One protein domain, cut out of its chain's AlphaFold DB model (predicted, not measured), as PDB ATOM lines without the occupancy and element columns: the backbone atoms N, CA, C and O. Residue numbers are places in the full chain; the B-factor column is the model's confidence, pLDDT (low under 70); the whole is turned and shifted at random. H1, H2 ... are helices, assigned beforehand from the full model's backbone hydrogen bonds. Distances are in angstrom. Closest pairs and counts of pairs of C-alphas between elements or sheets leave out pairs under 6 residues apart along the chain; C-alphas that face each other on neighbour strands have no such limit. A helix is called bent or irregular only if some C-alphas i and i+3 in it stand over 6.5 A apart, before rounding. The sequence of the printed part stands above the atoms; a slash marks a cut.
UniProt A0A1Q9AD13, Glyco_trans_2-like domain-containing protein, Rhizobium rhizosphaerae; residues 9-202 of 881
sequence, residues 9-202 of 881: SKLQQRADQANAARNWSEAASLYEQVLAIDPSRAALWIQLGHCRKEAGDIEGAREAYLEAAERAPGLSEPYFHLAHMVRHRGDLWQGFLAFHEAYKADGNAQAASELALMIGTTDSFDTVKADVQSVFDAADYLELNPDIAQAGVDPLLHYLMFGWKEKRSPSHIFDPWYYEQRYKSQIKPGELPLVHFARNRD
ATOM      1  N   SER A   9     141.521 148.329  82.896       81.31
ATOM      2  CA  SER A   9     141.104 146.986  82.476       81.31
ATOM      3  C   SER A   9     141.830 146.443  81.237       81.31
ATOM      4  O   SER A   9     142.186 145.270  81.209       81.31
ATOM      5  N   LYS A  10     142.080 147.276  80.218       85.38
ATOM      6  CA  LYS A  10     142.800 146.881  78.996       85.38
ATOM      7  C   LYS A  10     144.292 146.693  79.253       85.38
ATOM      8  O   LYS A  10     144.901 145.829  78.630       85.38
ATOM      9  N   LEU A  11     144.880 147.498  80.142       86.19
ATOM     10  CA  LEU A  11     146.272 147.321  80.565       86.19
ATOM     11  C   LEU A  11     146.450 146.006  81.325       86.19
ATOM     12  O   LEU A  11     147.333 145.230  80.970       86.19
ATOM     13  N   GLN A  12     145.569 145.717  82.286       89.62
ATOM     14  CA  GLN A  12     145.605 144.456  83.025       89.62
ATOM     15  C   GLN A  12     145.411 143.246  82.103       89.62
ATOM     16  O   GLN A  12     146.203 142.316  82.155       89.62
ATOM     17  N   GLN A  13     144.436 143.282  81.189       90.25
ATOM     18  CA  GLN A  13     144.207 142.175  80.255       90.25
ATOM     19  C   GLN A  13     145.434 141.876  79.376       90.25
ATOM     20  O   GLN A  13     145.716 140.717  79.080       90.25
ATOM     21  N   ARG A  14     146.177 142.911  78.963       89.81
ATOM     22  CA  ARG A  14     147.442 142.741  78.233       89.81
ATOM     23  C   ARG A  14     148.538 142.149  79.117       89.81
ATOM     24  O   ARG A  14     149.288 141.308  78.633       89.81
ATOM     25  N   ALA A  15     148.617 142.568  80.382       89.50
ATOM     26  CA  ALA A  15     149.547 141.991  81.349       89.50
ATOM     27  C   ALA A  15     149.270 140.492  81.550       89.50
ATOM     28  O   ALA A  15     150.178 139.680  81.406       89.50
ATOM     29  N   ASP A  16     148.002 140.118  81.751       90.69
ATOM     30  CA  ASP A  16     147.571 138.727  81.920       90.69
ATOM     31  C   ASP A  16     147.857 137.875  80.664       90.69
ATOM     32  O   ASP A  16     148.286 136.727  80.773       90.69
ATOM     33  N   GLN A  17     147.677 138.432  79.458       91.69
ATOM     34  CA  GLN A  17     148.024 137.758  78.197       91.69
ATOM     35  C   GLN A  17     149.533 137.539  78.042       91.69
ATOM     36  O   GLN A  17     149.951 136.451  77.644       91.69
ATOM     37  N   ALA A  18     150.349 138.548  78.363       88.81
ATOM     38  CA  ALA A  18     151.805 138.431  78.337       88.81
ATOM     39  C   ALA A  18     152.302 137.402  79.370       88.81
ATOM     40  O   ALA A  18     153.170 136.588  79.054       88.81
ATOM     41  N   ASN A  19     151.691 137.384  80.560       90.19
ATOM     42  CA  ASN A  19     151.952 136.413  81.623       90.19
ATOM     43  C   ASN A  19     151.618 134.980  81.155       90.19
ATOM     44  O   ASN A  19     152.459 134.086  81.205       90.19
ATOM     45  N   ALA A  20     150.433 134.772  80.564       90.19
ATOM     46  CA  ALA A  20     150.026 133.481  80.000       90.19
ATOM     47  C   ALA A  20     150.930 133.007  78.843       90.19
ATOM     48  O   ALA A  20     151.154 131.806  78.679       90.19
ATOM     49  N   ALA A  21     151.482 133.941  78.063       91.00
ATOM     50  CA  ALA A  21     152.447 133.668  76.999       91.00
ATOM     51  C   ALA A  21     153.888 133.447  77.507       91.00
ATOM     52  O   ALA A  21     154.786 133.235  76.693       91.00
ATOM     53  N   ARG A  22     154.116 133.482  78.831       90.06
ATOM     54  CA  ARG A  22     155.437 133.394  79.479       90.06
ATOM     55  C   ARG A  22     156.409 134.506  79.067       90.06
ATOM     56  O   ARG A  22     157.623 134.335  79.155       90.06
ATOM     57  N   ASN A  23     155.895 135.655  78.620       91.94
ATOM     58  CA  ASN A  23     156.706 136.844  78.365       91.94
ATOM     59  C   ASN A  23     156.836 137.672  79.650       91.94
ATOM     60  O   ASN A  23     156.203 138.718  79.813       91.94
ATOM     61  N   TRP A  24     157.631 137.161  80.587       91.50
ATOM     62  CA  TRP A  24     157.678 137.639  81.969       91.50
ATOM     63  C   TRP A  24     158.093 139.108  82.106       91.50
ATOM     64  O   TRP A  24     157.498 139.841  82.892       91.50
ATOM     65  N   SER A  25     159.063 139.571  81.311       91.00
ATOM     66  CA  SER A  25     159.524 140.967  81.343       91.00
ATOM     67  C   SER A  25     158.465 141.945  80.822       91.00
ATOM     68  O   SER A  25     158.282 143.018  81.397       91.00
ATOM     69  N   GLU A  26     157.739 141.577  79.759       90.12
ATOM     70  CA  GLU A  26     156.629 142.393  79.245       90.12
ATOM     71  C   GLU A  26     155.454 142.403  80.232       90.12
ATOM     72  O   GLU A  26     154.898 143.464  80.520       90.12
ATOM     73  N   ALA A  27     155.114 141.243  80.801       92.06
ATOM     74  CA  ALA A  27     154.067 141.115  81.807       92.06
ATOM     75  C   ALA A  27     154.365 141.953  83.062       92.06
ATOM     76  O   ALA A  27     153.497 142.700  83.509       92.06
ATOM     77  N   ALA A  28     155.596 141.898  83.588       93.38
ATOM     78  CA  ALA A  28     156.024 142.689  84.742       93.38
ATOM     79  C   ALA A  28     155.881 144.203  84.493       93.38
ATOM     80  O   ALA A  28     155.242 144.896  85.283       93.38
ATOM     81  N   SER A  29     156.367 144.709  83.354       92.62
ATOM     82  CA  SER A  29     156.245 146.136  83.011       92.62
ATOM     83  C   SER A  29     154.786 146.592  82.861       92.62
ATOM     84  O   SER A  29     154.435 147.719  83.220       92.62
ATOM     85  N   LEU A  30     153.911 145.729  82.335       92.44
ATOM     86  CA  LEU A  30     152.483 146.029  82.222       92.44
ATOM     87  C   LEU A  30     151.781 145.999  83.588       92.44
ATOM     88  O   LEU A  30     150.970 146.887  83.853       92.44
ATOM     89  N   TYR A  31     152.106 145.049  84.471       94.56
ATOM     90  CA  TYR A  31     151.586 145.033  85.843       94.56
ATOM     91  C   TYR A  31     152.056 146.250  86.655       94.56
ATOM     92  O   TYR A  31     151.233 146.859  87.333       94.56
ATOM     93  N   GLU A  32     153.317 146.684  86.528       93.50
ATOM     94  CA  GLU A  32     153.824 147.922  87.150       93.50
ATOM     95  C   GLU A  32     153.025 149.157  86.719       93.50
ATOM     96  O   GLU A  32     152.649 149.978  87.553       93.50
ATOM     97  N   GLN A  33     152.703 149.278  85.427       92.19
ATOM     98  CA  GLN A  33     151.881 150.382  84.920       92.19
ATOM     99  C   GLN A  33     150.456 150.360  85.486       92.19
ATOM    100  O   GLN A  33     149.878 151.421  85.722       92.19
ATOM    101  N   VAL A  34     149.881 149.173  85.706       91.06
ATOM    102  CA  VAL A  34     148.564 149.031  86.346       91.06
ATOM    103  C   VAL A  34     148.638 149.428  87.822       91.06
ATOM    104  O   VAL A  34     147.805 150.204  88.287       91.06
ATOM    105  N   LEU A  35     149.656 148.953  88.538       92.75
ATOM    106  CA  LEU A  35     149.867 149.209  89.964       92.75
ATOM    107  C   LEU A  35     150.274 150.660  90.264       92.75
ATOM    108  O   LEU A  35     149.931 151.181  91.320       92.75
ATOM    109  N   ALA A  36     150.915 151.354  89.320       90.94
ATOM    110  CA  ALA A  36     151.178 152.792  89.410       90.94
ATOM    111  C   ALA A  36     149.893 153.641  89.358       90.94
ATOM    112  O   ALA A  36     149.888 154.785  89.813       90.94
ATOM    113  N   ILE A  37     148.810 153.105  88.783       89.50
ATOM    114  CA  ILE A  37     147.504 153.776  88.710       89.50
ATOM    115  C   ILE A  37     146.624 153.376  89.897       89.50
ATOM    116  O   ILE A  37     145.962 154.234  90.478       89.50
ATOM    117  N   ASP A  38     146.598 152.089  90.244       88.19
ATOM    118  CA  ASP A  38     145.826 151.555  91.366       88.19
ATOM    119  C   ASP A  38     146.689 150.590  92.194       88.19
ATOM    120  O   ASP A  38     146.673 149.374  91.962       88.19
ATOM    121  N   PRO A  39     147.444 151.114  93.176       90.12
ATOM    122  CA  PRO A  39     148.330 150.295  93.984       90.12
ATOM    123  C   PRO A  39     147.568 149.403  94.962       90.12
ATOM    124  O   PRO A  39     148.192 148.526  95.537       90.12
ATOM    125  N   SER A  40     146.256 149.573  95.169       88.88
ATOM    126  CA  SER A  40     145.489 148.806  96.167       88.88
ATOM    127  C   SER A  40     145.275 147.328  95.795       88.88
ATOM    128  O   SER A  40     144.844 146.522  96.620       88.88
ATOM    129  N   ARG A  41     145.597 146.937  94.555       89.62
ATOM    130  CA  ARG A  41     145.328 145.604  93.995       89.62
ATOM    131  C   ARG A  41     146.379 144.565  94.399       89.62
ATOM    132  O   ARG A  41     147.236 144.205  93.595       89.62
ATOM    133  N   ALA A  42     146.272 144.027  95.613       88.69
ATOM    134  CA  ALA A  42     147.201 143.023  96.154       88.69
ATOM    135  C   ALA A  42     147.454 141.815  95.222       88.69
ATOM    136  O   ALA A  42     148.598 141.413  95.032       88.69
ATOM    137  N   ALA A  43     146.420 141.285  94.556       90.44
ATOM    138  CA  ALA A  43     146.569 140.162  93.624       90.44
ATOM    139  C   ALA A  43     147.497 140.471  92.431       90.44
ATOM    140  O   ALA A  43     148.197 139.587  91.948       90.44
ATOM    141  N   LEU A  44     147.537 141.725  91.965       92.25
ATOM    142  CA  LEU A  44     148.420 142.126  90.864       92.25
ATOM    143  C   LEU A  44     149.867 142.311  91.319       92.25
ATOM    144  O   LEU A  44     150.776 142.057  90.535       92.25
ATOM    145  N   TRP A  45     150.088 142.690  92.581       94.62
ATOM    146  CA  TRP A  45     151.423 142.685  93.180       94.62
ATOM    147  C   TRP A  45     152.006 141.266  93.259       94.62
ATOM    148  O   TRP A  45     153.176 141.074  92.941       94.62
ATOM    149  N   ILE A  46     151.184 140.256  93.577       93.38
ATOM    150  CA  ILE A  46     151.595 138.839  93.549       93.38
ATOM    151  C   ILE A  46     152.006 138.421  92.132       93.38
ATOM    152  O   ILE A  46     153.097 137.887  91.941       93.38
ATOM    153  N   GLN A  47     151.169 138.717  91.128       93.69
ATOM    154  CA  GLN A  47     151.465 138.385  89.729       93.69
ATOM    155  C   GLN A  47     152.717 139.105  89.209       93.69
ATOM    156  O   GLN A  47     153.524 138.510  88.496       93.69
ATOM    157  N   LEU A  48     152.931 140.365  89.607       94.31
ATOM    158  CA  LEU A  48     154.176 141.081  89.333       94.31
ATOM    159  C   LEU A  48     155.382 140.359  89.955       94.31
ATOM    160  O   LEU A  48     156.401 140.189  89.284       94.31
ATOM    161  N   GLY A  49     155.257 139.898  91.201       93.38
ATOM    162  CA  GLY A  49     156.284 139.118  91.890       93.38
ATOM    163  C   GLY A  49     156.633 137.813  91.170       93.38
ATOM    164  O   GLY A  49     157.818 137.517  90.991       93.38
ATOM    165  N   HIS A  50     155.635 137.057  90.695       93.69
ATOM    166  CA  HIS A  50     155.857 135.837  89.904       93.69
ATOM    167  C   HIS A  50     156.595 136.145  88.599       93.69
ATOM    168  O   HIS A  50     157.618 135.525  88.318       93.69
ATOM    169  N   CYS A  51     156.134 137.147  87.844       93.12
ATOM    170  CA  CYS A  51     156.768 137.559  86.591       93.12
ATOM    171  C   CYS A  51     158.222 138.005  86.798       93.12
ATOM    172  O   CYS A  51     159.109 137.568  86.069       93.12
ATOM    173  N   ARG A  52     158.498 138.844  87.805       92.81
ATOM    174  CA  ARG A  52     159.866 139.302  88.104       92.81
ATOM    175  C   ARG A  52     160.773 138.139  88.513       92.81
ATOM    176  O   ARG A  52     161.900 138.050  88.030       92.81
ATOM    177  N   LYS A  53     160.262 137.189  89.308       91.31
ATOM    178  CA  LYS A  53     160.995 135.976  89.702       91.31
ATOM    179  C   LYS A  53     161.374 135.125  88.486       91.31
ATOM    180  O   LYS A  53     162.540 134.767  88.348       91.31
ATOM    181  N   GLU A  54     160.422 134.828  87.603       90.94
ATOM    182  CA  GLU A  54     160.668 134.031  86.389       90.94
ATOM    183  C   GLU A  54     161.538 134.777  85.356       90.94
ATOM    184  O   GLU A  54     162.241 134.154  84.563       90.94
ATOM    185  N   ALA A  55     161.553 136.115  85.394       87.88
ATOM    186  CA  ALA A  55     162.462 136.955  84.611       87.88
ATOM    187  C   ALA A  55     163.890 137.051  85.193       87.88
ATOM    188  O   ALA A  55     164.760 137.654  84.565       87.88
ATOM    189  N   GLY A  56     164.148 136.478  86.375       87.06
ATOM    190  CA  GLY A  56     165.444 136.532  87.062       87.06
ATOM    191  C   GLY A  56     165.679 137.783  87.920       87.06
ATOM    192  O   GLY A  56     166.745 137.908  88.522       87.06
ATOM    193  N   ASP A  57     164.699 138.686  88.030       89.62
ATOM    194  CA  ASP A  57     164.733 139.849  88.923       89.62
ATOM    195  C   ASP A  57     164.248 139.467  90.331       89.62
ATOM    196  O   ASP A  57     163.091 139.651  90.721       89.62
ATOM    197  N   ILE A  58     165.159 138.878  91.102       86.88
ATOM    198  CA  ILE A  58     164.869 138.381  92.452       86.88
ATOM    199  C   ILE A  58     164.575 139.524  93.431       86.88
ATOM    200  O   ILE A  58     163.736 139.367  94.313       86.88
ATOM    201  N   GLU A  59     165.250 140.667  93.311       85.31
ATOM    202  CA  GLU A  59     165.054 141.769  94.256       85.31
ATOM    203  C   GLU A  59     163.727 142.485  93.996       85.31
ATOM    204  O   GLU A  59     162.939 142.670  94.925       85.31
ATOM    205  N   GLY A  60     163.405 142.752  92.728       89.50
ATOM    206  CA  GLY A  60     162.112 143.317  92.370       89.50
ATOM    207  C   GLY A  60     160.948 142.367  92.663       89.50
ATOM    208  O   GLY A  60     159.859 142.827  93.012       89.50
ATOM    209  N   ALA A  61     161.141 141.047  92.567       90.75
ATOM    210  CA  ALA A  61     160.126 140.088  93.001       90.75
ATOM    211  C   ALA A  61     159.857 140.181  94.514       90.75
ATOM    212  O   ALA A  61     158.703 140.147  94.934       90.75
ATOM    213  N   ARG A  62     160.908 140.353  95.329       89.19
ATOM    214  CA  ARG A  62     160.798 140.496  96.789       89.19
ATOM    215  C   ARG A  62     160.010 141.748  97.165       89.19
ATOM    216  O   ARG A  62     159.108 141.663  97.992       89.19
ATOM    217  N   GLU A  63     160.329 142.883  96.548       91.00
ATOM    218  CA  GLU A  63     159.594 144.139  96.746       91.00
ATOM    219  C   GLU A  63     158.112 143.972  96.405       91.00
ATOM    220  O   GLU A  63     157.251 144.329  97.202       91.00
ATOM    221  N   ALA A  64     157.801 143.338  95.270       92.44
ATOM    222  CA  ALA A  64     156.421 143.122  94.855       92.44
ATOM    223  C   ALA A  64     155.628 142.251  95.851       92.44
ATOM    224  O   ALA A  64     154.479 142.566  96.157       92.44
ATOM    225  N   TYR A  65     156.231 141.196  96.412       93.44
ATOM    226  CA  TYR A  65     155.567 140.400  97.450       93.44
ATOM    227  C   TYR A  65     155.424 141.143  98.787       93.44
ATOM    228  O   TYR A  65     154.415 140.952  99.463       93.44
ATOM    229  N   LEU A  66     156.380 141.999  99.175       91.00
ATOM    230  CA  LEU A  66     156.250 142.843 100.374       91.00
ATOM    231  C   LEU A  66     155.077 143.820 100.241       91.00
ATOM    232  O   LEU A  66     154.245 143.912 101.142       91.00
ATOM    233  N   GLU A  67     154.958 144.479  99.088       93.25
ATOM    234  CA  GLU A  67     153.848 145.388  98.798       93.25
ATOM    235  C   GLU A  67     152.496 144.643  98.786       93.25
ATOM    236  O   GLU A  67     151.489 145.171  99.271       93.25
ATOM    237  N   ALA A  68     152.464 143.402  98.278       92.50
ATOM    238  CA  ALA A  68     151.281 142.542  98.335       92.50
ATOM    239  C   ALA A  68     150.884 142.193  99.781       92.50
ATOM    240  O   ALA A  68     149.705 142.298 100.129       92.50
ATOM    241  N   ALA A  69     151.859 141.813 100.614       90.19
ATOM    242  CA  ALA A  69     151.662 141.461 102.017       90.19
ATOM    243  C   ALA A  69     151.140 142.645 102.850       90.19
ATOM    244  O   ALA A  69     150.222 142.478 103.647       90.19
ATOM    245  N   GLU A  70     151.659 143.857 102.628       90.81
ATOM    246  CA  GLU A  70     151.212 145.064 103.338       90.81
ATOM    247  C   GLU A  70     149.744 145.413 103.037       90.81
ATOM    248  O   GLU A  70     148.990 145.825 103.920       90.81
ATOM    249  N   ARG A  71     149.309 145.217 101.788       90.69
ATOM    250  CA  ARG A  71     147.949 145.563 101.334       90.69
ATOM    251  C   ARG A  71     146.910 144.512 101.672       90.69
ATOM    252  O   ARG A  71     145.737 144.848 101.832       90.69
ATOM    253  N   ALA A  72     147.319 143.252 101.735       88.25
ATOM    254  CA  ALA A  72     146.444 142.147 102.084       88.25
ATOM    255  C   ALA A  72     147.149 141.174 103.045       88.25
ATOM    256  O   ALA A  72     147.512 140.071 102.635       88.25
ATOM    257  N   PRO A  73     147.270 141.534 104.340       85.62
ATOM    258  CA  PRO A  73     147.939 140.695 105.341       85.62
ATOM    259  C   PRO A  73     147.287 139.318 105.555       85.62
ATOM    260  O   PRO A  73     147.890 138.429 106.141       85.62
ATOM    261  N   GLY A  74     146.043 139.132 105.099       85.69
ATOM    262  CA  GLY A  74     145.317 137.860 105.163       85.69
ATOM    263  C   GLY A  74     145.555 136.914 103.979       85.69
ATOM    264  O   GLY A  74     144.896 135.882 103.913       85.69
ATOM    265  N   LEU A  75     146.434 137.245 103.024       88.38
ATOM    266  CA  LEU A  75     146.802 136.344 101.925       88.38
ATOM    267  C   LEU A  75     148.102 135.609 102.252       88.38
ATOM    268  O   LEU A  75     149.113 136.251 102.512       88.38
ATOM    269  N   SER A  76     148.104 134.275 102.174       91.00
ATOM    270  CA  SER A  76     149.293 133.467 102.486       91.00
ATOM    271  C   SER A  76     150.370 133.486 101.396       91.00
ATOM    272  O   SER A  76     151.563 133.407 101.690       91.00
ATOM    273  N   GLU A  77     149.963 133.611 100.133       91.62
ATOM    274  CA  GLU A  77     150.828 133.468  98.956       91.62
ATOM    275  C   GLU A  77     152.032 134.440  98.912       91.62
ATOM    276  O   GLU A  77     153.149 133.968  98.671       91.62
ATOM    277  N   PRO A  78     151.891 135.756  99.200       91.56
ATOM    278  CA  PRO A  78     153.037 136.664  99.272       91.56
ATOM    279  C   PRO A  78     154.079 136.224 100.306       91.56
ATOM    280  O   PRO A  78     155.274 136.176 100.011       91.56
ATOM    281  N   TYR A  79     153.627 135.864 101.509       92.62
ATOM    282  CA  TYR A  79     154.496 135.446 102.606       92.62
ATOM    283  C   TYR A  79     155.206 134.122 102.298       92.62
ATOM    284  O   TYR A  79     156.406 133.999 102.543       92.62
ATOM    285  N   PHE A  80     154.509 133.160 101.685       92.00
ATOM    286  CA  PHE A  80     155.090 131.876 101.285       92.00
ATOM    287  C   PHE A  80     156.246 132.055 100.290       92.00
ATOM    288  O   PHE A  80     157.314 131.453 100.435       92.00
ATOM    289  N   HIS A  81     156.082 132.927  99.293       90.94
ATOM    290  CA  HIS A  81     157.148 133.202  98.330       90.94
ATOM    291  C   HIS A  81     158.308 133.996  98.935       90.94
ATOM    292  O   HIS A  81     159.466 133.652  98.678       90.94
ATOM    293  N   LEU A  82     158.025 134.990  99.785       89.62
ATOM    294  CA  LEU A  82     159.054 135.707 100.543       89.62
ATOM    295  C   LEU A  82     159.902 134.750 101.387       89.62
ATOM    296  O   LEU A  82     161.130 134.846 101.369       89.62
ATOM    297  N   ALA A  83     159.267 133.786 102.054       90.06
ATOM    298  CA  ALA A  83     159.943 132.817 102.907       90.06
ATOM    299  C   ALA A  83     161.011 132.014 102.153       90.06
ATOM    300  O   ALA A  83     162.164 131.943 102.587       90.06
ATOM    301  N   HIS A  84     160.674 131.476 100.976       88.25
ATOM    302  CA  HIS A  84     161.641 130.761 100.140       88.25
ATOM    303  C   HIS A  84     162.795 131.664  99.686       88.25
ATOM    304  O   HIS A  84     163.954 131.250  99.736       88.25
ATOM    305  N   MET A  85     162.504 132.898  99.269       85.94
ATOM    306  CA  MET A  85     163.522 133.830  98.771       85.94
ATOM    307  C   MET A  85     164.529 134.218  99.854       85.94
ATOM    308  O   MET A  85     165.732 134.259  99.591       85.94
ATOM    309  N   VAL A  86     164.052 134.462 101.074       82.31
ATOM    310  CA  VAL A  86     164.904 134.828 102.209       82.31
ATOM    311  C   VAL A  86     165.692 133.617 102.720       82.31
ATOM    312  O   VAL A  86     166.900 133.721 102.944       82.31
ATOM    313  N   ARG A  87     165.072 132.429 102.758       79.12
ATOM    314  CA  ARG A  87     165.754 131.176 103.115       79.12
ATOM    315  C   ARG A  87     166.907 130.847 102.165       79.12
ATOM    316  O   ARG A  87     167.973 130.439 102.620       79.12
ATOM    317  N   HIS A  88     166.738 131.052 100.856       77.12
ATOM    318  CA  HIS A  88     167.808 130.825  99.873       77.12
ATOM    319  C   HIS A  88     169.022 131.753 100.055       77.12
ATOM    320  O   HIS A  88     170.106 131.417  99.584       77.12
ATOM    321  N   ARG A  89     168.870 132.879 100.766       79.31
ATOM    322  CA  ARG A  89     169.970 133.785 101.142       79.31
ATOM    323  C   ARG A  89     170.633 133.420 102.479       79.31
ATOM    324  O   ARG A  89     171.538 134.125 102.910       79.31
ATOM    325  N   GLY A  90     170.209 132.326 103.117       77.62
ATOM    326  CA  GLY A  90     170.775 131.828 104.373       77.62
ATOM    327  C   GLY A  90     170.147 132.412 105.643       77.62
ATOM    328  O   GLY A  90     170.538 132.008 106.735       77.62
ATOM    329  N   ASP A  91     169.159 133.305 105.531       85.31
ATOM    330  CA  ASP A  91     168.450 133.852 106.693       85.31
ATOM    331  C   ASP A  91     167.271 132.946 107.074       85.31
ATOM    332  O   ASP A  91     166.137 133.074 106.601       85.31
ATOM    333  N   LEU A  92     167.580 131.958 107.913       87.06
ATOM    334  CA  LEU A  92     166.626 130.948 108.364       87.06
ATOM    335  C   LEU A  92     165.524 131.529 109.258       87.06
ATOM    336  O   LEU A  92     164.410 131.010 109.240       87.06
ATOM    337  N   TRP A  93     165.812 132.578 110.031       90.06
ATOM    338  CA  TRP A  93     164.847 133.160 110.964       90.06
ATOM    339  C   TRP A  93     163.771 133.953 110.228       90.06
ATOM    340  O   TRP A  93     162.582 133.713 110.427       90.06
ATOM    341  N   GLN A  94     164.170 134.834 109.311       89.25
ATOM    342  CA  GLN A  94     163.210 135.593 108.508       89.25
ATOM    343  C   GLN A  94     162.403 134.684 107.572       89.25
ATOM    344  O   GLN A  94     161.208 134.899 107.374       89.25
ATOM    345  N   GLY A  95     163.023 133.613 107.056       91.94
ATOM    346  CA  GLY A  95     162.304 132.562 106.335       91.94
ATOM    347  C   GLY A  95     161.236 131.878 107.199       91.94
ATOM    348  O   GLY A  95     160.099 131.725 106.759       91.94
ATOM    349  N   PHE A  96     161.574 131.512 108.442       94.19
ATOM    350  CA  PHE A  96     160.637 130.900 109.392       94.19
ATOM    351  C   PHE A  96     159.450 131.821 109.708       94.19
ATOM    352  O   PHE A  96     158.303 131.381 109.647       94.19
ATOM    353  N   LEU A  97     159.710 133.102 109.993       93.00
ATOM    354  CA  LEU A  97     158.664 134.091 110.270       93.00
ATOM    355  C   LEU A  97     157.725 134.289 109.075       93.00
ATOM    356  O   LEU A  97     156.510 134.315 109.246       93.00
ATOM    357  N   ALA A  98     158.263 134.369 107.857       92.00
ATOM    358  CA  ALA A  98     157.445 134.508 106.657       92.00
ATOM    359  C   ALA A  98     156.583 133.256 106.396       92.00
ATOM    360  O   ALA A  98     155.403 133.386 106.076       92.00
ATOM    361  N   PHE A  99     157.104 132.040 106.604       95.12
ATOM    362  CA  PHE A  99     156.258 130.839 106.551       95.12
ATOM    363  C   PHE A  99     155.184 130.839 107.644       95.12
ATOM    364  O   PHE A  99     154.058 130.409 107.395       95.12
ATOM    365  N   HIS A 100     155.500 131.333 108.843       94.44
ATOM    366  CA  HIS A 100     154.536 131.432 109.938       94.44
ATOM    367  C   HIS A 100     153.406 132.421 109.641       94.44
ATOM    368  O   HIS A 100     152.247 132.078 109.868       94.44
ATOM    369  N   GLU A 101     153.704 133.586 109.062       93.31
ATOM    370  CA  GLU A 101     152.675 134.538 108.623       93.31
ATOM    371  C   GLU A 101     151.829 133.966 107.474       93.31
ATOM    372  O   GLU A 101     150.603 134.079 107.506       93.31
ATOM    373  N   ALA A 102     152.440 133.241 106.524       92.81
ATOM    374  CA  ALA A 102     151.696 132.517 105.490       92.81
ATOM    375  C   ALA A 102     150.722 131.493 106.098       92.81
ATOM    376  O   ALA A 102     149.561 131.423 105.707       92.81
ATOM    377  N   TYR A 103     151.180 130.720 107.084       93.69
ATOM    378  CA  TYR A 103     150.355 129.755 107.807       93.69
ATOM    379  C   TYR A 103     149.234 130.435 108.612       93.69
ATOM    380  O   TYR A 103     148.099 129.970 108.613       93.69
ATOM    381  N   LYS A 104     149.516 131.555 109.278       91.69
ATOM    382  CA  LYS A 104     148.549 132.299 110.097       91.69
ATOM    383  C   LYS A 104     147.440 132.955 109.267       91.69
ATOM    384  O   LYS A 104     146.335 133.114 109.779       91.69
ATOM    385  N   ALA A 105     147.736 133.335 108.024       89.75
ATOM    386  CA  ALA A 105     146.795 133.993 107.125       89.75
ATOM    387  C   ALA A 105     145.588 133.103 106.765       89.75
ATOM    388  O   ALA A 105     144.448 133.557 106.864       89.75
ATOM    389  N   ASP A 106     145.823 131.844 106.377       86.44
ATOM    390  CA  ASP A 106     144.761 130.944 105.890       86.44
ATOM    391  C   ASP A 106     144.967 129.444 106.201       86.44
ATOM    392  O   ASP A 106     144.220 128.604 105.698       86.44
ATOM    393  N   GLY A 107     145.954 129.078 107.025       86.69
ATOM    394  CA  GLY A 107     146.285 127.678 107.310       86.69
ATOM    395  C   GLY A 107     147.021 126.967 106.170       86.69
ATOM    396  O   GLY A 107     146.914 125.746 106.049       86.69
ATOM    397  N   ASN A 108     147.746 127.702 105.317       90.88
ATOM    398  CA  ASN A 108     148.469 127.167 104.162       90.88
ATOM    399  C   ASN A 108     149.250 125.870 104.478       90.88
ATOM    400  O   ASN A 108     150.249 125.876 105.203       90.88
ATOM    401  N   ALA A 109     148.826 124.751 103.880       90.56
ATOM    402  CA  ALA A 109     149.387 123.425 104.154       90.56
ATOM    403  C   ALA A 109     150.858 123.275 103.718       90.56
ATOM    404  O   ALA A 109     151.614 122.512 104.325       90.56
ATOM    405  N   GLN A 110     151.281 124.000 102.678       92.31
ATOM    406  CA  GLN A 110     152.671 123.993 102.213       92.31
ATOM    407  C   GLN A 110     153.559 124.750 103.201       92.31
ATOM    408  O   GLN A 110     154.616 124.251 103.577       92.31
ATOM    409  N   ALA A 111     153.091 125.903 103.691       92.25
ATOM    410  CA  ALA A 111     153.775 126.648 104.744       92.25
ATOM    411  C   ALA A 111     153.876 125.828 106.041       92.25
ATOM    412  O   ALA A 111     154.956 125.735 106.617       92.25
ATOM    413  N   ALA A 112     152.795 125.160 106.460       92.31
ATOM    414  CA  ALA A 112     152.806 124.265 107.620       92.31
ATOM    415  C   ALA A 112     153.813 123.109 107.467       92.31
ATOM    416  O   ALA A 112     154.500 122.753 108.425       92.31
ATOM    417  N   SER A 113     153.937 122.549 106.259       93.25
ATOM    418  CA  SER A 113     154.900 121.480 105.960       93.25
ATOM    419  C   SER A 113     156.351 121.974 106.030       93.25
ATOM    420  O   SER A 113     157.199 121.302 106.615       93.25
ATOM    421  N   GLU A 114     156.642 123.162 105.490       94.31
ATOM    422  CA  GLU A 114     157.972 123.781 105.601       94.31
ATOM    423  C   GLU A 114     158.302 124.144 107.058       94.31
ATOM    424  O   GLU A 114     159.415 123.885 107.512       94.31
ATOM    425  N   LEU A 115     157.337 124.652 107.835       94.88
ATOM    426  CA  LEU A 115     157.520 124.909 109.268       94.88
ATOM    427  C   LEU A 115     157.846 123.622 110.033       94.88
ATOM    428  O   LEU A 115     158.807 123.612 110.800       94.88
ATOM    429  N   ALA A 116     157.104 122.532 109.800       92.50
ATOM    430  CA  ALA A 116     157.363 121.223 110.407       92.50
ATOM    431  C   ALA A 116     158.781 120.705 110.085       92.50
ATOM    432  O   ALA A 116     159.511 120.254 110.973       92.50
ATOM    433  N   LEU A 117     159.215 120.859 108.831       91.44
ATOM    434  CA  LEU A 117     160.566 120.504 108.406       91.44
ATOM    435  C   LEU A 117     161.632 121.357 109.114       91.44
ATOM    436  O   LEU A 117     162.634 120.827 109.592       91.44
ATOM    437  N   MET A 118     161.417 122.671 109.222       91.75
ATOM    438  CA  MET A 118     162.359 123.597 109.860       91.75
ATOM    439  C   MET A 118     162.496 123.359 111.370       91.75
ATOM    440  O   MET A 118     163.607 123.437 111.910       91.75
ATOM    441  N   ILE A 119     161.401 123.016 112.055       91.88
ATOM    442  CA  ILE A 119     161.445 122.621 113.470       91.88
ATOM    443  C   ILE A 119     161.955 121.190 113.668       91.88
ATOM    444  O   ILE A 119     162.190 120.810 114.805       91.88
ATOM    445  N   GLY A 120     162.165 120.411 112.601       88.81
ATOM    446  CA  GLY A 120     162.738 119.065 112.666       88.81
ATOM    447  C   GLY A 120     161.785 117.992 113.198       88.81
ATOM    448  O   GLY A 120     162.251 117.031 113.809       88.81
ATOM    449  N   THR A 121     160.473 118.153 112.992       87.69
ATOM    450  CA  THR A 121     159.459 117.171 113.406       87.69
ATOM    451  C   THR A 121     158.938 116.352 112.225       87.69
ATOM    452  O   THR A 121     158.996 116.786 111.075       87.69
ATOM    453  N   THR A 122     158.382 115.176 112.520       86.62
ATOM    454  CA  THR A 122     157.585 114.384 111.560       86.62
ATOM    455  C   THR A 122     156.070 114.552 111.739       86.62
ATOM    456  O   THR A 122     155.308 114.145 110.864       86.62
ATOM    457  N   ASP A 123     155.634 115.182 112.836       88.81
ATOM    458  CA  ASP A 123     154.232 115.526 113.101       88.81
ATOM    459  C   ASP A 123     153.805 116.812 112.362       88.81
ATOM    460  O   ASP A 123     154.636 117.582 111.876       88.81
ATOM    461  N   SER A 124     152.499 117.099 112.303       91.88
ATOM    462  CA  SER A 124     152.030 118.381 111.764       91.88
ATOM    463  C   SER A 124     152.438 119.557 112.658       91.88
ATOM    464  O   SER A 124     152.469 119.444 113.889       91.88
ATOM    465  N   PHE A 125     152.702 120.711 112.035       93.44
ATOM    466  CA  PHE A 125     153.056 121.943 112.744       93.44
ATOM    467  C   PHE A 125     152.018 122.316 113.814       93.44
ATOM    468  O   PHE A 125     152.394 122.679 114.925       93.44
ATOM    469  N   ASP A 126     150.727 122.153 113.517       91.81
ATOM    470  CA  ASP A 126     149.626 122.521 114.414       91.81
ATOM    471  C   ASP A 126     149.641 121.703 115.698       91.81
ATOM    472  O   ASP A 126     149.514 122.253 116.793       91.81
ATOM    473  N   THR A 127     149.850 120.392 115.559       92.25
ATOM    474  CA  THR A 127     149.882 119.471 116.695       92.25
ATOM    475  C   THR A 127     151.076 119.799 117.582       92.25
ATOM    476  O   THR A 127     150.917 120.009 118.781       92.25
ATOM    477  N   VAL A 128     152.263 119.942 116.985       93.44
ATOM    478  CA  VAL A 128     153.481 120.279 117.733       93.44
ATOM    479  C   VAL A 128     153.361 121.634 118.415       93.44
ATOM    480  O   VAL A 128     153.712 121.760 119.585       93.44
ATOM    481  N   LYS A 129     152.845 122.649 117.719       94.31
ATOM    482  CA  LYS A 129     152.653 123.981 118.293       94.31
ATOM    483  C   LYS A 129     151.698 123.933 119.486       94.31
ATOM    484  O   LYS A 129     152.022 124.529 120.509       94.31
ATOM    485  N   ALA A 130     150.576 123.221 119.379       94.62
ATOM    486  CA  ALA A 130     149.616 123.073 120.472       94.62
ATOM    487  C   ALA A 130     150.224 122.338 121.679       94.62
ATOM    488  O   ALA A 130     150.091 122.799 122.814       94.62
ATOM    489  N   ASP A 131     150.949 121.242 121.436       94.94
ATOM    490  CA  ASP A 131     151.632 120.481 122.484       94.94
ATOM    491  C   ASP A 131     152.677 121.344 123.203       94.94
ATOM    492  O   ASP A 131     152.666 121.427 124.430       94.94
ATOM    493  N   VAL A 132     153.530 122.053 122.455       94.88
ATOM    494  CA  VAL A 132     154.526 122.978 123.018       94.88
ATOM    495  C   VAL A 132     153.843 124.085 123.820       94.88
ATOM    496  O   VAL A 132     154.216 124.321 124.964       94.88
ATOM    497  N   GLN A 133     152.806 124.724 123.270       94.44
ATOM    498  CA  GLN A 133     152.061 125.788 123.952       94.44
ATOM    499  C   GLN A 133     151.445 125.340 125.283       94.44
ATOM    500  O   GLN A 133     151.320 126.155 126.188       94.44
ATOM    501  N   SER A 134     151.089 124.061 125.435       93.38
ATOM    502  CA  SER A 134     150.478 123.536 126.667       93.38
ATOM    503  C   SER A 134     151.426 123.454 127.879       93.38
ATOM    504  O   SER A 134     150.971 123.249 129.011       93.38
ATOM    505  N   VAL A 135     152.738 123.572 127.646       92.00
ATOM    506  CA  VAL A 135     153.810 123.463 128.658       92.00
ATOM    507  C   VAL A 135     154.843 124.594 128.575       92.00
ATOM    508  O   VAL A 135     155.753 124.654 129.404       92.00
ATOM    509  N   PHE A 136     154.720 125.476 127.585       94.12
ATOM    510  CA  PHE A 136     155.560 126.655 127.399       94.12
ATOM    511  C   PHE A 136     155.032 127.823 128.235       94.12
ATOM    512  O   PHE A 136     153.841 128.126 128.189       94.12
ATOM    513  N   ASP A 137     155.923 128.515 128.942       91.12
ATOM    514  CA  ASP A 137     155.593 129.734 129.676       91.12
ATOM    515  C   ASP A 137     156.479 130.871 129.158       91.12
ATOM    516  O   ASP A 137     157.702 130.834 129.268       91.12
ATOM    517  N   ALA A 138     155.859 131.877 128.539       90.88
ATOM    518  CA  ALA A 138     156.588 132.979 127.923       90.88
ATOM    519  C   ALA A 138     157.313 133.858 128.953       90.88
ATOM    520  O   ALA A 138     158.375 134.393 128.639       90.88
ATOM    521  N   ALA A 139     156.759 134.016 130.159       85.62
ATOM    522  CA  ALA A 139     157.393 134.799 131.209       85.62
ATOM    523  C   ALA A 139     158.618 134.052 131.750       85.62
ATOM    524  O   ALA A 139     159.706 134.628 131.764       85.62
ATOM    525  N   ASP A 140     158.463 132.761 132.069       85.56
ATOM    526  CA  ASP A 140     159.577 131.900 132.484       85.56
ATOM    527  C   ASP A 140     160.669 131.872 131.400       85.56
ATOM    528  O   ASP A 140     161.858 132.009 131.686       85.56
ATOM    529  N   TYR A 141     160.281 131.713 130.129       90.56
ATOM    530  CA  TYR A 141     161.232 131.619 129.026       90.56
ATOM    531  C   TYR A 141     162.057 132.897 128.866       90.56
ATOM    532  O   TYR A 141     163.264 132.818 128.656       90.56
ATOM    533  N   LEU A 142     161.441 134.073 128.975       88.12
ATOM    534  CA  LEU A 142     162.155 135.346 128.868       88.12
ATOM    535  C   LEU A 142     163.027 135.630 130.100       88.12
ATOM    536  O   LEU A 142     164.114 136.182 129.946       88.12
ATOM    537  N   GLU A 143     162.601 135.210 131.295       80.81
ATOM    538  CA  GLU A 143     163.417 135.288 132.516       80.81
ATOM    539  C   GLU A 143     164.679 134.423 132.399       80.81
ATOM    540  O   GLU A 143     165.785 134.871 132.705       80.81
ATOM    541  N   LEU A 144     164.532 133.195 131.895       81.44
ATOM    542  CA  LEU A 144     165.640 132.261 131.696       81.44
ATOM    543  C   LEU A 144     166.554 132.651 130.524       81.44
ATOM    544  O   LEU A 144     167.678 132.155 130.444       81.44
ATOM    545  N   ASN A 145     166.090 133.519 129.617       86.19
ATOM    546  CA  ASN A 145     166.786 133.883 128.383       86.19
ATOM    547  C   ASN A 145     166.792 135.413 128.150       86.19
ATOM    548  O   ASN A 145     166.079 135.910 127.268       86.19
ATOM    549  N   PRO A 146     167.610 136.180 128.905       84.75
ATOM    550  CA  PRO A 146     167.642 137.644 128.813       84.75
ATOM    551  C   PRO A 146     168.020 138.187 127.428       84.75
ATOM    552  O   PRO A 146     167.582 139.270 127.051       84.75
ATOM    553  N   ASP A 147     168.802 137.433 126.652       87.44
ATOM    554  CA  ASP A 147     169.152 137.757 125.267       87.44
ATOM    555  C   ASP A 147     167.915 137.805 124.357       87.44
ATOM    556  O   ASP A 147     167.801 138.679 123.497       87.44
ATOM    557  N   ILE A 148     166.944 136.920 124.597       90.50
ATOM    558  CA  ILE A 148     165.675 136.882 123.862       90.50
ATOM    559  C   ILE A 148     164.758 138.016 124.308       90.50
ATOM    560  O   ILE A 148     164.147 138.679 123.468       90.50
ATOM    561  N   ALA A 149     164.711 138.291 125.616       84.56
ATOM    562  CA  ALA A 149     163.982 139.436 126.152       84.56
ATOM    563  C   ALA A 149     164.494 140.758 125.563       84.56
ATOM    564  O   ALA A 149     163.697 141.603 125.160       84.56
ATOM    565  N   GLN A 150     165.815 140.910 125.439       82.88
ATOM    566  CA  GLN A 150     166.438 142.082 124.825       82.88
ATOM    567  C   GLN A 150     166.175 142.169 123.316       82.88
ATOM    568  O   GLN A 150     165.988 143.267 122.793       82.88
ATOM    569  N   ALA A 151     166.148 141.032 122.614       87.19
ATOM    570  CA  ALA A 151     165.866 140.987 121.182       87.19
ATOM    571  C   ALA A 151     164.404 141.335 120.840       87.19
ATOM    572  O   ALA A 151     164.126 141.722 119.705       87.19
ATOM    573  N   GLY A 152     163.474 141.199 121.794       87.38
ATOM    574  CA  GLY A 152     162.058 141.535 121.607       87.38
ATOM    575  C   GLY A 152     161.331 140.646 120.590       87.38
ATOM    576  O   GLY A 152     160.327 141.065 120.017       87.38
ATOM    577  N   VAL A 153     161.848 139.441 120.330       89.62
ATOM    578  CA  VAL A 153     161.236 138.464 119.417       89.62
ATOM    579  C   VAL A 153     160.146 137.650 120.116       89.62
ATOM    580  O   VAL A 153     160.140 137.538 121.341       89.62
ATOM    581  N   ASP A 154     159.239 137.044 119.344       93.38
ATOM    582  CA  ASP A 154     158.232 136.136 119.903       93.38
ATOM    583  C   ASP A 154     158.921 134.915 120.555       93.38
ATOM    584  O   ASP A 154     159.605 134.148 119.858       93.38
ATOM    585  N   PRO A 155     158.764 134.713 121.877       95.31
ATOM    586  CA  PRO A 155     159.508 133.695 122.611       95.31
ATOM    587  C   PRO A 155     159.096 132.268 122.229       95.31
ATOM    588  O   PRO A 155     159.944 131.374 122.201       95.31
ATOM    589  N   LEU A 156     157.827 132.043 121.877       95.62
ATOM    590  CA  LEU A 156     157.337 130.730 121.460       95.62
ATOM    591  C   LEU A 156     157.880 130.363 120.075       95.62
ATOM    592  O   LEU A 156     158.330 129.236 119.862       95.62
ATOM    593  N   LEU A 157     157.855 131.306 119.130       94.56
ATOM    594  CA  LEU A 157     158.405 131.091 117.788       94.56
ATOM    595  C   LEU A 157     159.913 130.865 117.836       94.56
ATOM    596  O   LEU A 157     160.419 129.954 117.175       94.56
ATOM    597  N   HIS A 158     160.618 131.636 118.666       95.19
ATOM    598  CA  HIS A 158     162.030 131.402 118.926       95.19
ATOM    599  C   HIS A 158     162.264 129.989 119.475       95.19
ATOM    600  O   HIS A 158     163.153 129.276 119.007       95.19
ATOM    601  N   TYR A 159     161.464 129.552 120.453       95.31
ATOM    602  CA  TYR A 159     161.618 128.224 121.038       95.31
ATOM    603  C   TYR A 159     161.427 127.096 120.016       95.31
ATOM    604  O   TYR A 159     162.265 126.195 119.936       95.31
ATOM    605  N   LEU A 160     160.360 127.168 119.215       94.44
ATOM    606  CA  LEU A 160     160.043 126.179 118.181       94.44
ATOM    607  C   LEU A 160     161.166 126.046 117.142       94.44
ATOM    608  O   LEU A 160     161.499 124.934 116.728       94.44
ATOM    609  N   MET A 161     161.765 127.169 116.735       93.12
ATOM    610  CA  MET A 161     162.803 127.182 115.706       93.12
ATOM    611  C   MET A 161     164.195 126.823 116.250       93.12
ATOM    612  O   MET A 161     164.910 126.019 115.636       93.12
ATOM    613  N   PHE A 162     164.568 127.406 117.393       92.94
ATOM    614  CA  PHE A 162     165.927 127.373 117.942       92.94
ATOM    615  C   PHE A 162     165.992 126.832 119.371       92.94
ATOM    616  O   PHE A 162     166.829 125.977 119.654       92.94
ATOM    617  N   GLY A 163     165.107 127.279 120.268       90.94
ATOM    618  CA  GLY A 163     165.268 127.064 121.712       90.94
ATOM    619  C   GLY A 163     165.429 125.599 122.129       90.94
ATOM    620  O   GLY A 163     166.325 125.286 122.912       90.94
ATOM    621  N   TRP A 164     164.642 124.678 121.568       89.81
ATOM    622  CA  TRP A 164     164.782 123.252 121.894       89.81
ATOM    623  C   TRP A 164     166.096 122.638 121.364       89.81
ATOM    624  O   TRP A 164     166.684 121.779 122.023       89.81
ATOM    625  N   LYS A 165     166.600 123.106 120.209       89.19
ATOM    626  CA  LYS A 165     167.890 122.676 119.628       89.19
ATOM    627  C   LYS A 165     169.062 123.179 120.467       89.19
ATOM    628  O   LYS A 165     170.050 122.472 120.642       89.19
ATOM    629  N   GLU A 166     168.909 124.372 121.030       91.44
ATOM    630  CA  GLU A 166     169.857 125.021 121.937       91.44
ATOM    631  C   GLU A 166     169.763 124.511 123.386       91.44
ATOM    632  O   GLU A 166     170.475 125.005 124.255       91.44
ATOM    633  N   LYS A 167     168.898 123.522 123.668       89.94
ATOM    634  CA  LYS A 167     168.632 122.993 125.020       89.94
ATOM    635  C   LYS A 167     168.171 124.065 126.018       89.94
ATOM    636  O   LYS A 167     168.370 123.916 127.223       89.94
ATOM    637  N   ARG A 168     167.516 125.130 125.541       91.69
ATOM    638  CA  ARG A 168     166.882 126.129 126.409       91.69
ATOM    639  C   ARG A 168     165.652 125.520 127.075       91.69
ATOM    640  O   ARG A 168     164.902 124.769 126.451       91.69
ATOM    641  N   SER A 169     165.439 125.842 128.347       90.81
ATOM    642  CA  SER A 169     164.249 125.390 129.074       90.81
ATOM    643  C   SER A 169     163.041 126.249 128.665       90.81
ATOM    644  O   SER A 169     163.147 127.470 128.737       90.81
ATOM    645  N   PRO A 170     161.923 125.652 128.210       92.06
ATOM    646  CA  PRO A 170     160.712 126.359 127.766       92.06
ATOM    647  C   PRO A 170     159.872 126.932 128.916       92.06
ATOM    648  O   PRO A 170     158.989 127.752 128.681       92.06
ATOM    649  N   SER A 171     160.091 126.429 130.128       88.88
ATOM    650  CA  SER A 171     159.410 126.790 131.372       88.88
ATOM    651  C   SER A 171     160.168 126.166 132.548       88.88
ATOM    652  O   SER A 171     161.040 125.315 132.343       88.88
ATOM    653  N   HIS A 172     159.836 126.530 133.790       83.50
ATOM    654  CA  HIS A 172     160.476 125.912 134.961       83.50
ATOM    655  C   HIS A 172     160.175 124.409 135.108       83.50
ATOM    656  O   HIS A 172     160.974 123.669 135.688       83.50
ATOM    657  N   ILE A 173     159.052 123.925 134.566       87.19
ATOM    658  CA  ILE A 173     158.598 122.533 134.727       87.19
ATOM    659  C   ILE A 173     159.298 121.530 133.795       87.19
ATOM    660  O   ILE A 173     159.051 120.328 133.901       87.19
ATOM    661  N   PHE A 174     160.162 121.998 132.888       89.62
ATOM    662  CA  PHE A 174     160.843 121.151 131.914       89.62
ATOM    663  C   PHE A 174     162.327 121.507 131.774       89.62
ATOM    664  O   PHE A 174     162.675 122.596 131.324       89.62
ATOM    665  N   ASP A 175     163.190 120.546 132.095       88.06
ATOM    666  CA  ASP A 175     164.632 120.590 131.865       88.06
ATOM    667  C   ASP A 175     164.976 119.664 130.678       88.06
ATOM    668  O   ASP A 175     164.875 118.436 130.803       88.06
ATOM    669  N   PRO A 176     165.399 120.220 129.524       86.44
ATOM    670  CA  PRO A 176     165.730 119.435 128.337       86.44
ATOM    671  C   PRO A 176     166.822 118.390 128.571       86.44
ATOM    672  O   PRO A 176     166.751 117.296 128.013       86.44
ATOM    673  N   TRP A 177     167.828 118.704 129.391       80.62
ATOM    674  CA  TRP A 177     168.948 117.801 129.638       80.62
ATOM    675  C   TRP A 177     168.499 116.603 130.469       80.62
ATOM    676  O   TRP A 177     168.759 115.458 130.095       80.62
ATOM    677  N   TYR A 178     167.760 116.862 131.551       83.38
ATOM    678  CA  TYR A 178     167.175 115.803 132.370       83.38
ATOM    679  C   TYR A 178     166.252 114.902 131.543       83.38
ATOM    680  O   TYR A 178     166.386 113.676 131.572       83.38
ATOM    681  N   TYR A 179     165.327 115.503 130.790       85.69
ATOM    682  CA  TYR A 179     164.298 114.753 130.081       85.69
ATOM    683  C   TYR A 179     164.888 113.842 129.004       85.69
ATOM    684  O   TYR A 179     164.513 112.673 128.894       85.69
ATOM    685  N   GLU A 180     165.856 114.347 128.239       82.38
ATOM    686  CA  GLU A 180     166.531 113.551 127.221       82.38
ATOM    687  C   GLU A 180     167.334 112.413 127.835       82.38
ATOM    688  O   GLU A 180     167.215 111.285 127.376       82.38
ATOM    689  N   GLN A 181     168.101 112.651 128.900       74.50
ATOM    690  CA  GLN A 181     168.856 111.569 129.533       74.50
ATOM    691  C   GLN A 181     167.954 110.475 130.101       74.50
ATOM    692  O   GLN A 181     168.262 109.288 129.974       74.50
ATOM    693  N   ARG A 182     166.830 110.867 130.707       76.75
ATOM    694  CA  ARG A 182     165.901 109.950 131.371       76.75
ATOM    695  C   ARG A 182     165.064 109.143 130.379       76.75
ATOM    696  O   ARG A 182     164.817 107.964 130.634       76.75
ATOM    697  N   TYR A 183     164.625 109.764 129.278       82.44
ATOM    698  CA  TYR A 183     163.601 109.201 128.390       82.44
ATOM    699  C   TYR A 183     164.025 109.052 126.920       82.44
ATOM    700  O   TYR A 183     163.170 108.788 126.075       82.44
ATOM    701  N   LYS A 184     165.322 109.172 126.585       80.88
ATOM    702  CA  LYS A 184     165.824 109.048 125.197       80.88
ATOM    703  C   LYS A 184     165.274 107.828 124.459       80.88
ATOM    704  O   LYS A 184     164.903 107.940 123.300       80.88
ATOM    705  N   SER A 185     165.230 106.667 125.116       76.44
ATOM    706  CA  SER A 185     164.761 105.411 124.510       76.44
ATOM    707  C   SER A 185     163.252 105.355 124.252       76.44
ATOM    708  O   SER A 185     162.797 104.481 123.522       76.44
ATOM    709  N   GLN A 186     162.477 106.242 124.872       86.50
ATOM    710  CA  GLN A 186     161.022 106.306 124.766       86.50
ATOM    711  C   GLN A 186     160.565 107.363 123.748       86.50
ATOM    712  O   GLN A 186     159.441 107.278 123.261       86.50
ATOM    713  N   ILE A 187     161.431 108.326 123.412       85.94
ATOM    714  CA  ILE A 187     161.158 109.379 122.427       85.94
ATOM    715  C   ILE A 187     161.349 108.811 121.017       85.94
ATOM    716  O   ILE A 187     162.395 108.239 120.700       85.94
ATOM    717  N   LYS A 188     160.342 108.965 120.151       86.56
ATOM    718  CA  LYS A 188     160.416 108.464 118.770       86.56
ATOM    719  C   LYS A 188     161.357 109.326 117.913       86.56
ATOM    720  O   LYS A 188     161.453 110.533 118.138       86.56
ATOM    721  N   PRO A 189     162.019 108.761 116.881       80.56
ATOM    722  CA  PRO A 189     162.759 109.565 115.909       80.56
ATOM    723  C   PRO A 189     161.870 110.656 115.297       80.56
ATOM    724  O   PRO A 189     160.788 110.361 114.794       80.56
ATOM    725  N   GLY A 190     162.320 111.911 115.349       79.81
ATOM    726  CA  GLY A 190     161.558 113.060 114.851       79.81
ATOM    727  C   GLY A 190     160.446 113.565 115.783       79.81
ATOM    728  O   GLY A 190     159.697 114.446 115.375       79.81
ATOM    729  N   GLU A 191     160.325 113.042 117.008       88.31
ATOM    730  CA  GLU A 191     159.480 113.604 118.069       88.31
ATOM    731  C   GLU A 191     160.313 114.541 118.959       88.31
ATOM    732  O   GLU A 191     161.396 114.184 119.426       88.31
ATOM    733  N   LEU A 192     159.814 115.755 119.210       90.19
ATOM    734  CA  LEU A 192     160.505 116.709 120.080       90.19
ATOM    735  C   LEU A 192     160.374 116.284 121.557       90.19
ATOM    736  O   LEU A 192     159.265 115.958 121.988       90.19
ATOM    737  N   PRO A 193     161.439 116.370 122.381       91.56
ATOM    738  CA  PRO A 193     161.381 115.999 123.800       91.56
ATOM    739  C   PRO A 193     160.256 116.694 124.583       91.56
ATOM    740  O   PRO A 193     159.543 116.045 125.347       91.56
ATOM    741  N   LEU A 194     160.045 117.996 124.349       93.31
ATOM    742  CA  LEU A 194     158.975 118.755 125.004       93.31
ATOM    743  C   LEU A 194     157.576 118.287 124.575       93.31
ATOM    744  O   LEU A 194     156.672 118.234 125.402       93.31
ATOM    745  N   VAL A 195     157.401 117.910 123.305       93.88
ATOM    746  CA  VAL A 195     156.135 117.362 122.787       93.88
ATOM    747  C   VAL A 195     155.852 116.005 123.428       93.88
ATOM    748  O   VAL A 195     154.749 115.764 123.917       93.88
ATOM    749  N   HIS A 196     156.872 115.145 123.506       94.12
ATOM    750  CA  HIS A 196     156.768 113.873 124.213       94.12
ATOM    751  C   HIS A 196     156.372 114.084 125.687       94.12
ATOM    752  O   HIS A 196     155.542 113.344 126.208       94.12
ATOM    753  N   PHE A 197     156.916 115.100 126.365       93.62
ATOM    754  CA  PHE A 197     156.503 115.466 127.725       93.62
ATOM    755  C   PHE A 197     155.063 115.963 127.804       93.62
ATOM    756  O   PHE A 197     154.286 115.417 128.584       93.62
ATOM    757  N   ALA A 198     154.680 116.938 126.980       93.12
ATOM    758  CA  ALA A 198     153.336 117.511 126.973       93.12
ATOM    759  C   ALA A 198     152.247 116.428 126.875       93.12
ATOM    760  O   ALA A 198     151.287 116.432 127.643       93.12
ATOM    761  N   ARG A 199     152.454 115.435 126.004       93.00
ATOM    762  CA  ARG A 199     151.518 114.323 125.765       93.00
ATOM    763  C   ARG A 199     151.497 113.251 126.858       93.00
ATOM    764  O   ARG A 199     150.592 112.412 126.878       93.00
ATOM    765  N   ASN A 200     152.518 113.202 127.715       90.00
ATOM    766  CA  ASN A 200     152.721 112.098 128.658       90.00
ATOM    767  C   ASN A 200     152.949 112.535 130.113       90.00
ATOM    768  O   ASN A 200     153.134 111.666 130.966       90.00
ATOM    769  N   ARG A 201     152.883 113.833 130.435       85.69
ATOM    770  CA  ARG A 201     153.085 114.341 131.805       85.69
ATOM    771  C   ARG A 201     152.138 113.696 132.826       85.69
ATOM    772  O   ARG A 201     152.579 113.283 133.893       85.69
ATOM    773  N   ASP A 202     150.883 113.458 132.441       84.62
ATOM    774  CA  ASP A 202     149.869 112.816 133.297       84.62
ATOM    775  C   ASP A 202     150.057 111.290 133.419       84.62
ATOM    776  O   ASP A 202     149.367 110.620 134.183       84.62
TER     777      ASP A 202
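Overview. This is residues 9 to 202 of the 881 residues of the protein "Glyco_trans_2-like domain-containing protein" of Rhizobium rhizosphaerae (UniProt A0A1Q9AD13). Seven helices, H1 to H7, fold back and forth as a zigzag row laid across the long axis, each packed on the one before it. At the far end of the row is a looser head of six helices: H8 and H11 meet H7, with H9 and H10 to one side of the head and H12 and H13 to the other. The printed part has 194 residues with 13 named helices, H1 to H13 in chain order, and no named strand; the class is all helix. It is loose, with a radius of gyration of the C-alphas of 20.9 A, and spans 67 by 33 by 26 A, only just a rod.

Arrangement. H1, residues 9 to 20, H2, 24 to 35, H3, 42 to 54, H4, 58 to 71, and H5, 76 to 87, form an up and down bundle, each running against the one before. In the hairpin of H1 and H2 the closest C-alphas, of Ala 15 and Ala 27, are 4.6 A apart at a shallow tilt of 24 degrees. H3 and H4, also a hairpin, touch at Gly 49 and Ala 61, C-alphas 4.1 A apart. H5 touches H6, residues 92 to 106, opposite ways at a shallow tilt of 9 degrees, the closest C-alphas being Ser 76 and Ala 102, 4.0 A. H7, residues 109 to 119, is the hub, touching H6, H8 of residues 125 to 133, and H11 of residues 155 to 163. H7 and H11 touch only at their ends, with C-alphas of Ile 119 and Met 161 at 5.3 A. H9, residues 138 to 144, touches H11 and, only just and only at the corner, H10, residues 146 to 151, with 3 pairs of C-alphas within 8 A. H13, residues 193 to 202, touches H8 at Asp 131 and Val 195, C-alphas 5.5 A apart, and H12, residues 176 to 183. H9 and H13 are apart. Every O i to N i+4 pair is within hydrogen-bond range except in H6, 10 of 11, and H13, 5 of 6.

Along the chain. H1 begins at C-alpha 9, (141.104, 146.986, 82.476). H6, the longest helix, measures 22.0 A, H4 20.4 A and H3 18.9 A. H13 ends at C-alpha 202, (149.869, 112.816, 133.297), and is irregular, C-alphas 199 and 202 being 7.9 A apart.

Size, cuts and confidence. The C-alphas farthest apart, of Lys 10 and Arg 182, are 68.1 A apart. The printed part has no cut. The one long link is H11 to H12, residues 164 to 175. Mean pLDDT of the printed part is 89.7, and no printed residue is under 70.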